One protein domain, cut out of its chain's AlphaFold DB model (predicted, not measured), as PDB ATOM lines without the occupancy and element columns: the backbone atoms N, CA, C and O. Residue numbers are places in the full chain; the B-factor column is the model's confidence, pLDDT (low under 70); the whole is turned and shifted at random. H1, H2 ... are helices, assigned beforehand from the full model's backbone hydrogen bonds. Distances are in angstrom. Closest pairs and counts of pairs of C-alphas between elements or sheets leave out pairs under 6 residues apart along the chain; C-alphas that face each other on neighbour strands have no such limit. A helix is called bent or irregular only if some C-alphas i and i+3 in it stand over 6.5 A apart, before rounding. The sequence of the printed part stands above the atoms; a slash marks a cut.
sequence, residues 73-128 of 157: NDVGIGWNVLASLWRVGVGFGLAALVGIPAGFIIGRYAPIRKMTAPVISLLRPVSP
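This is residues 73 to 128 of the 157 residues of the protein "Nitrate ABC transporter transmembrane protein" of Advenella kashmirensis (strain DSM 17095 / LMG 22695 / WT001) (UniProt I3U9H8). A long helix, H1, and a shorter one, H2, meet at one corner as an open V of unequal arms, with H2 folding partly back beside the last part of H1 and the rest of H1 reaching out free. The printed part has 56 residues, with two named helices in the order H1, H2 and no named strand; its class is all helix. It is extended, with a radius of gyration of the C-alphas of 17.4 A, and spans 55 by 23 by 11 A.

Start at Asn 73 and go on to C-alpha 77 at (36.213, -2.938, -16.686), where H1, residues 77 to 108, begins; it runs 44.5 A to C-alpha 108. Near residue 98 look for a kink of 29 degrees; H1 is neither bent nor irregular, but only just: C-alphas 97 and 100 are 6.1 A apart. After Tyr 109 find C-alpha 110 at (43.101, -26.283, -58.819), where H2, residues 110 to 123, begins; it runs 19.8 A to C-alpha 123 at (53.561, -17.962, -44.147). H2 is only just irregular, with C-alphas 115 and 118 6.8 A apart.

Look at the tight link of one residue: H1 and H2 touch only at the corner there, with residues 105 to 107 of H1 and 112 to 116 of H2. The closest C-alphas are those of Ile 106 and Arg 113, 5.1 A apart. The helices run opposite ways at a steep tilt of 40 degrees. Along the backbones, O i to N i+4 pairs are within hydrogen-bond range in 27 of 28 cases in H1 and 8 of 10 in H2.

The two C-alphas farthest apart are those of Asp 74 and Pro 111, 55.0 A. Residues 73 to 102, of which 77 to 102 belong to H1, stand free. The printed part has no cut. Its mean pLDDT is 85.2, and you find values under 70 at residues 73 to 78 and 128.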
ATOM      1  N   ASN A  73      39.865   8.772 -17.630       57.16
ATOM      2  CA  ASN A  73      40.809   7.659 -17.446       57.16
ATOM      3  C   ASN A  73      40.311   6.564 -16.486       57.16
ATOM      4  O   ASN A  73      41.014   5.575 -16.300       57.16
ATOM      5  N   ASP A  74      39.126   6.727 -15.888       59.56
ATOM      6  CA  ASP A  74      38.576   5.795 -14.897       59.56
ATOM      7  C   ASP A  74      37.230   5.250 -15.393       59.56
ATOM      8  O   ASP A  74      36.133   5.707 -15.045       59.56
ATOM      9  N   VAL A  75      37.350   4.337 -16.356       64.06
ATOM     10  CA  VAL A  75      36.237   3.650 -17.009       64.06
ATOM     11  C   VAL A  75      36.144   2.227 -16.473       64.06
ATOM     12  O   VAL A  75      37.157   1.537 -16.339       64.06
ATOM     13  N   GLY A  76      34.924   1.775 -16.188       64.81
ATOM     14  CA  GLY A  76      34.663   0.433 -15.683       64.81
ATOM     15  C   GLY A  76      35.252  -0.650 -16.589       64.81
ATOM     16  O   GLY A  76      35.364  -0.483 -17.811       64.81
ATOM     17  N   ILE A  77      35.610  -1.789 -15.988       68.25
ATOM     18  CA  ILE A  77      36.213  -2.938 -16.686       68.25
ATOM     19  C   ILE A  77      35.369  -3.347 -17.902       68.25
ATOM     20  O   ILE A  77      35.924  -3.695 -18.943       68.25
ATOM     21  N   GLY A  78      34.042  -3.228 -17.820       68.69
ATOM     22  CA  GLY A  78      33.128  -3.534 -18.915       68.69
ATOM     23  C   GLY A  78      33.373  -2.697 -20.170       68.69
ATOM     24  O   GLY A  78      33.329  -3.243 -21.270       68.69
ATOM     25  N   TRP A  79      33.711  -1.407 -20.048       70.56
ATOM     26  CA  TRP A  79      34.016  -0.573 -21.218       70.56
ATOM     27  C   TRP A  79      35.376  -0.921 -21.834       70.56
ATOM     28  O   TRP A  79      35.506  -0.941 -23.055       70.56
ATOM     29  N   ASN A  80      36.370  -1.276 -21.017       75.19
ATOM     30  CA  ASN A  80      37.679  -1.735 -21.500       75.19
ATOM     31  C   ASN A  80      37.594  -3.091 -22.213       75.19
ATOM     32  O   ASN A  80      38.200  -3.291 -23.274       75.19
ATOM     33  N   VAL A  81      36.811  -4.018 -21.659       79.88
ATOM     34  CA  VAL A  81      36.536  -5.319 -22.278       79.88
ATOM     35  C   VAL A  81      35.752  -5.126 -23.568       79.88
ATOM     36  O   VAL A  81      36.139  -5.688 -24.588       79.88
ATOM     37  N   LEU A  82      34.717  -4.281 -23.571       81.62
ATOM     38  CA  LEU A  82      33.946  -3.985 -24.776       81.62
ATOM     39  C   LEU A  82      34.802  -3.307 -25.847       81.62
ATOM     40  O   LEU A  82      34.725  -3.696 -27.006       81.62
ATOM     41  N   ALA A  83      35.658  -2.349 -25.489       81.69
ATOM     42  CA  ALA A  83      36.577  -1.708 -26.427       81.69
ATOM     43  C   ALA A  83      37.575  -2.713 -27.024       81.69
ATOM     44  O   ALA A  83      37.874  -2.675 -28.221       81.69
ATOM     45  N   SER A  84      38.065  -3.650 -26.211       80.75
ATOM     46  CA  SER A  84      38.939  -4.731 -26.673       80.75
ATOM     47  C   SER A  84      38.198  -5.696 -27.596       80.75
ATOM     48  O   SER A  84      38.690  -6.010 -28.680       80.75
ATOM     49  N   LEU A  85      36.989  -6.106 -27.213       86.62
ATOM     50  CA  LEU A  85      36.142  -7.004 -27.988       86.62
ATOM     51  C   LEU A  85      35.700  -6.363 -29.302       86.62
ATOM     52  O   LEU A  85      35.715  -7.026 -30.330       86.62
ATOM     53  N   TRP A  86      35.378  -5.073 -29.293       88.75
ATOM     54  CA  TRP A  86      35.053  -4.300 -30.487       88.75
ATOM     55  C   TRP A  86      36.232  -4.263 -31.457       88.75
ATOM     56  O   TRP A  86      36.068  -4.577 -32.633       88.75
ATOM     57  N   ARG A  87      37.446  -3.963 -30.977       89.19
ATOM     58  CA  ARG A  87      38.659  -3.978 -31.815       89.19
ATOM     59  C   ARG A  87      38.909  -5.348 -32.446       89.19
ATOM     60  O   ARG A  87      39.194  -5.422 -33.640       89.19
ATOM     61  N   VAL A  88      38.785  -6.422 -31.664       90.44
ATOM     62  CA  VAL A  88      38.934  -7.800 -32.160       90.44
ATOM     63  C   VAL A  88      37.813  -8.148 -33.138       90.44
ATOM     64  O   VAL A  88      38.085  -8.705 -34.195       90.44
ATOM     65  N   GLY A  89      36.576  -7.776 -32.822       93.81
ATOM     66  CA  GLY A  89      35.396  -8.035 -33.640       93.81
ATOM     67  C   GLY A  89      35.463  -7.346 -34.998       93.81
ATOM     68  O   GLY A  89      35.198  -7.985 -36.011       93.81
ATOM     69  N   VAL A  90      35.897  -6.084 -35.052       95.00
ATOM     70  CA  VAL A  90      36.095  -5.357 -36.316       95.00
ATOM     71  C   VAL A  90      37.221  -5.989 -37.136       95.00
ATOM     72  O   VAL A  90      37.041  -6.235 -38.328       95.00
ATOM     73  N   GLY A  91      38.361  -6.309 -36.512       92.56
ATOM     74  CA  GLY A  91      39.480  -6.962 -37.200       92.56
ATOM     75  C   GLY A  91      39.107  -8.341 -37.754       92.56
ATOM     76  O   GLY A  91      39.368  -8.635 -38.920       92.56
ATOM     77  N   PHE A  92      38.438  -9.162 -36.945       93.88
ATOM     78  CA  PHE A  92      37.939 -10.473 -37.349       93.88
ATOM     79  C   PHE A  92      36.854 -10.365 -38.422       93.88
ATOM     80  O   PHE A  92      36.889 -11.115 -39.389       93.88
ATOM     81  N   GLY A  93      35.921  -9.419 -38.299       96.81
ATOM     82  CA  GLY A  93      34.854  -9.203 -39.272       96.81
ATOM     83  C   GLY A  93      35.396  -8.839 -40.654       96.81
ATOM     84  O   GLY A  93      34.997  -9.445 -41.647       96.81
ATOM     85  N   LEU A  94      36.364  -7.922 -40.724       96.19
ATOM     86  CA  LEU A  94      37.041  -7.572 -41.978       96.19
ATOM     87  C   LEU A  94      37.842  -8.751 -42.544       96.19
ATOM     88  O   LEU A  94      37.766  -9.036 -43.740       96.19
ATOM     89  N   ALA A  95      38.576  -9.468 -41.689       93.69
ATOM     90  CA  ALA A  95      39.329 -10.648 -42.096       93.69
ATOM     91  C   ALA A  95      38.414 -11.768 -42.610       93.69
ATOM     92  O   ALA A  95      38.749 -12.419 -43.592       93.69
ATOM     93  N   ALA A  96      37.251 -11.978 -41.995       96.31
ATOM     94  CA  ALA A  96      36.263 -12.952 -42.438       96.31
ATOM     95  C   ALA A  96      35.641 -12.536 -43.777       96.31
ATOM     96  O   ALA A  96      35.555 -13.353 -44.693       96.31
ATOM     97  N   LEU A  97      35.277 -11.259 -43.920       97.31
ATOM     98  CA  LEU A  97      34.662 -10.720 -45.132       97.31
ATOM     99  C   LEU A  97      35.556 -10.882 -46.365       97.31
ATOM    100  O   LEU A  97      35.048 -11.175 -47.441       97.31
ATOM    101  N   VAL A  98      36.873 -10.727 -46.222       96.50
ATOM    102  CA  VAL A  98      37.823 -10.881 -47.339       96.50
ATOM    103  C   VAL A  98      38.390 -12.301 -47.417       96.50
ATOM    104  O   VAL A  98      38.496 -12.887 -48.495       96.50
ATOM    105  N   GLY A  99      38.747 -12.878 -46.273       94.31
ATOM    106  CA  GLY A  99      39.422 -14.167 -46.168       94.31
ATOM    107  C   GLY A  99      38.535 -15.353 -46.522       94.31
ATOM    108  O   GLY A  99      39.022 -16.283 -47.162       94.31
ATOM    109  N   ILE A 100      37.241 -15.328 -46.177       95.75
ATOM    110  CA  ILE A 100      36.318 -16.423 -46.515       95.75
ATOM    111  C   ILE A 100      36.122 -16.515 -48.038       95.75
ATOM    112  O   ILE A 100      36.374 -17.595 -48.584       95.75
ATOM    113  N   PRO A 101      35.761 -15.435 -48.767       95.69
ATOM    114  CA  PRO A 101      35.659 -15.497 -50.225       95.69
ATOM    115  C   PRO A 101      36.978 -15.877 -50.898       95.69
ATOM    116  O   PRO A 101      36.992 -16.737 -51.779       95.69
ATOM    117  N   ALA A 102      38.100 -15.294 -50.463       93.19
ATOM    118  CA  ALA A 102      39.412 -15.608 -51.024       93.19
ATOM    119  C   ALA A 102      39.788 -17.084 -50.813       93.19
ATOM    120  O   ALA A 102      40.198 -17.765 -51.754       93.19
ATOM    121  N   GLY A 103      39.592 -17.607 -49.600       91.88
ATOM    122  CA  GLY A 103      39.823 -19.013 -49.278       91.88
ATOM    123  C   GLY A 103      38.947 -19.949 -50.109       91.88
ATOM    124  O   GLY A 103      39.434 -20.961 -50.615       91.88
ATOM    125  N   PHE A 104      37.681 -19.583 -50.325       94.38
ATOM    126  CA  PHE A 104      36.763 -20.349 -51.165       94.38
ATOM    127  C   PHE A 104      37.221 -20.402 -52.631       94.38
ATOM    128  O   PHE A 104      37.258 -21.481 -53.223       94.38
ATOM    129  N   ILE A 105      37.648 -19.270 -53.203       94.19
ATOM    130  CA  ILE A 105      38.192 -19.199 -54.571       94.19
ATOM    131  C   ILE A 105      39.446 -20.077 -54.697       94.19
ATOM    132  O   ILE A 105      39.533 -20.907 -55.605       94.19
ATOM    133  N   ILE A 106      40.393 -19.960 -53.762       92.19
ATOM    134  CA  ILE A 106      41.624 -20.768 -53.756       92.19
ATOM    135  C   ILE A 106      41.295 -22.265 -53.639       92.19
ATOM    136  O   ILE A 106      41.917 -23.091 -54.305       92.19
ATOM    137  N   GLY A 107      40.298 -22.630 -52.830       88.69
ATOM    138  CA  GLY A 107      39.847 -24.014 -52.679       88.69
ATOM    139  C   GLY A 107      39.179 -24.574 -53.936       88.69
ATOM    140  O   GLY A 107      39.406 -25.737 -54.288       88.69
ATOM    141  N   ARG A 108      38.394 -23.750 -54.639       92.56
ATOM    142  CA  ARG A 108      37.582 -24.172 -55.788       92.56
ATOM    143  C   ARG A 108      38.399 -24.429 -57.053       92.56
ATOM    144  O   ARG A 108      38.050 -25.354 -57.794       92.56
ATOM    145  N   TYR A 109      39.458 -23.654 -57.302       93.19
ATOM    146  CA  TYR A 109      40.245 -23.714 -58.540       93.19
ATOM    147  C   TYR A 109      41.626 -24.358 -58.328       93.19
ATOM    148  O   TYR A 109      42.511 -23.799 -57.681       93.19
ATOM    149  N   ALA A 110      41.848 -25.528 -58.942       88.12
ATOM    150  CA  ALA A 110      43.101 -26.283 -58.819       88.12
ATOM    151  C   ALA A 110      44.378 -25.527 -59.264       88.12
ATOM    152  O   ALA A 110      45.401 -25.699 -58.595       88.12
ATOM    153  N   PRO A 111      44.370 -24.695 -60.328       90.12
ATOM    154  CA  PRO A 111      45.546 -23.909 -60.709       90.12
ATOM    155  C   PRO A 111      45.913 -22.859 -59.652       90.12
ATOM    156  O   PRO A 111      47.070 -22.772 -59.250       90.12
ATOM    157  N   ILE A 112      44.912 -22.136 -59.133       89.50
ATOM    158  CA  ILE A 112      45.089 -21.102 -58.102       89.50
ATOM    159  C   ILE A 112      45.656 -21.733 -56.830       89.50
ATOM    160  O   ILE A 112      46.669 -21.275 -56.311       89.50
ATOM    161  N   ARG A 113      45.092 -22.863 -56.389       89.50
ATOM    162  CA  ARG A 113      45.598 -23.607 -55.229       89.50
ATOM    163  C   ARG A 113      47.079 -23.964 -55.348       89.50
ATOM    164  O   ARG A 113      47.812 -23.833 -54.373       89.50
ATOM    165  N   LYS A 114      47.522 -24.417 -56.527       89.69
ATOM    166  CA  LYS A 114      48.927 -24.783 -56.775       89.69
ATOM    167  C   LYS A 114      49.858 -23.567 -56.727       89.69
ATOM    168  O   LYS A 114      50.965 -23.693 -56.221       89.69
ATOM    169  N   MET A 115      49.399 -22.407 -57.194       91.94
ATOM    170  CA  MET A 115      50.160 -21.153 -57.146       91.94
ATOM    171  C   MET A 115      50.261 -20.576 -55.728       91.94
ATOM    172  O   MET A 115      51.316 -20.084 -55.338       91.94
ATOM    173  N   THR A 116      49.194 -20.659 -54.930       88.00
ATOM    174  CA  THR A 116      49.173 -20.101 -53.565       88.00
ATOM    175  C   THR A 116      49.783 -21.041 -52.519       88.00
ATOM    176  O   THR A 116      50.211 -20.584 -51.461       88.00
ATOM    177  N   ALA A 117      49.875 -22.346 -52.798       88.25
ATOM    178  CA  ALA A 117      50.475 -23.344 -51.908       88.25
ATOM    179  C   ALA A 117      51.882 -22.979 -51.376       88.25
ATOM    180  O   ALA A 117      52.062 -23.048 -50.158       88.25
ATOM    181  N   PRO A 118      52.865 -22.559 -52.203       87.81
ATOM    182  CA  PRO A 118      54.180 -22.153 -51.700       87.81
ATOM    183  C   PRO A 118      54.107 -20.916 -50.796       87.81
ATOM    184  O   PRO A 118      54.723 -20.911 -49.734       87.81
ATOM    185  N   VAL A 119      53.297 -19.910 -51.145       87.38
ATOM    186  CA  VAL A 119      53.109 -18.701 -50.320       87.38
ATOM    187  C   VAL A 119      52.521 -19.056 -48.950       87.38
ATOM    188  O   VAL A 119      53.046 -18.638 -47.922       87.38
ATOM    189  N   ILE A 120      51.473 -19.886 -48.913       85.06
ATOM    190  CA  ILE A 120      50.845 -20.344 -47.661       85.06
ATOM    191  C   ILE A 120      51.826 -21.184 -46.836       85.06
ATOM    192  O   ILE A 120      51.879 -21.050 -45.615       85.06
ATOM    193  N   SER A 121      52.618 -22.042 -47.485       84.25
ATOM    194  CA  SER A 121      53.628 -22.860 -46.809       84.25
ATOM    195  C   SER A 121      54.743 -22.018 -46.188       84.25
ATOM    196  O   SER A 121      55.248 -22.390 -45.132       84.25
ATOM    197  N   LEU A 122      55.108 -20.893 -46.810       86.62
ATOM    198  CA  LEU A 122      56.086 -19.939 -46.280       86.62
ATOM    199  C   LEU A 122      55.515 -19.090 -45.143       86.62
ATOM    200  O   LEU A 122      56.228 -18.802 -44.189       86.62
ATOM    201  N   LEU A 123      54.233 -18.721 -45.207       80.94
ATOM    202  CA  LEU A 123      53.561 -17.962 -44.147       80.94
ATOM    203  C   LEU A 123      53.263 -18.812 -42.901       80.94
ATOM    204  O   LEU A 123      53.184 -18.271 -41.805       80.94
ATOM    205  N   ARG A 124      53.136 -20.138 -43.040       79.44
ATOM    206  CA  ARG A 124      52.839 -21.066 -41.933       79.44
ATOM    207  C   ARG A 124      53.863 -21.026 -40.770       79.44
ATOM    208  O   ARG A 124      53.413 -21.022 -39.629       79.44
ATOM    209  N   PRO A 125      55.194 -21.003 -40.996       75.88
ATOM    210  CA  PRO A 125      56.193 -20.880 -39.925       75.88
ATOM    211  C   PRO A 125      56.466 -19.440 -39.465       75.88
ATOM    212  O   PRO A 125      57.118 -19.254 -38.437       75.88
ATOM    213  N   VAL A 126      56.001 -18.418 -40.194       70.69
ATOM    214  CA  VAL A 126      56.197 -17.021 -39.784       70.69
ATOM    215  C   VAL A 126      55.273 -16.743 -38.606       70.69
ATOM    216  O   VAL A 126      54.096 -16.423 -38.764       70.69
ATOM    217  N   SER A 127      55.821 -16.903 -37.403       71.81
ATOM    218  CA  SER A 127      55.112 -16.602 -36.167       71.81
ATOM    219  C   SER A 127      54.636 -15.141 -36.187       71.81
ATOM    220  O   SER A 127      55.440 -14.243 -36.472       71.81
ATOM    221  N   PRO A 128      53.368 -14.872 -35.824       59.09
ATOM    222  CA  PRO A 128      52.828 -13.520 -35.675       59.09
ATOM    223  C   PRO A 128      53.671 -12.598 -34.775       59.09
ATOM    224  O   PRO A 128      53.551 -11.379 -34.863       59.09
TER     225      PRO A 128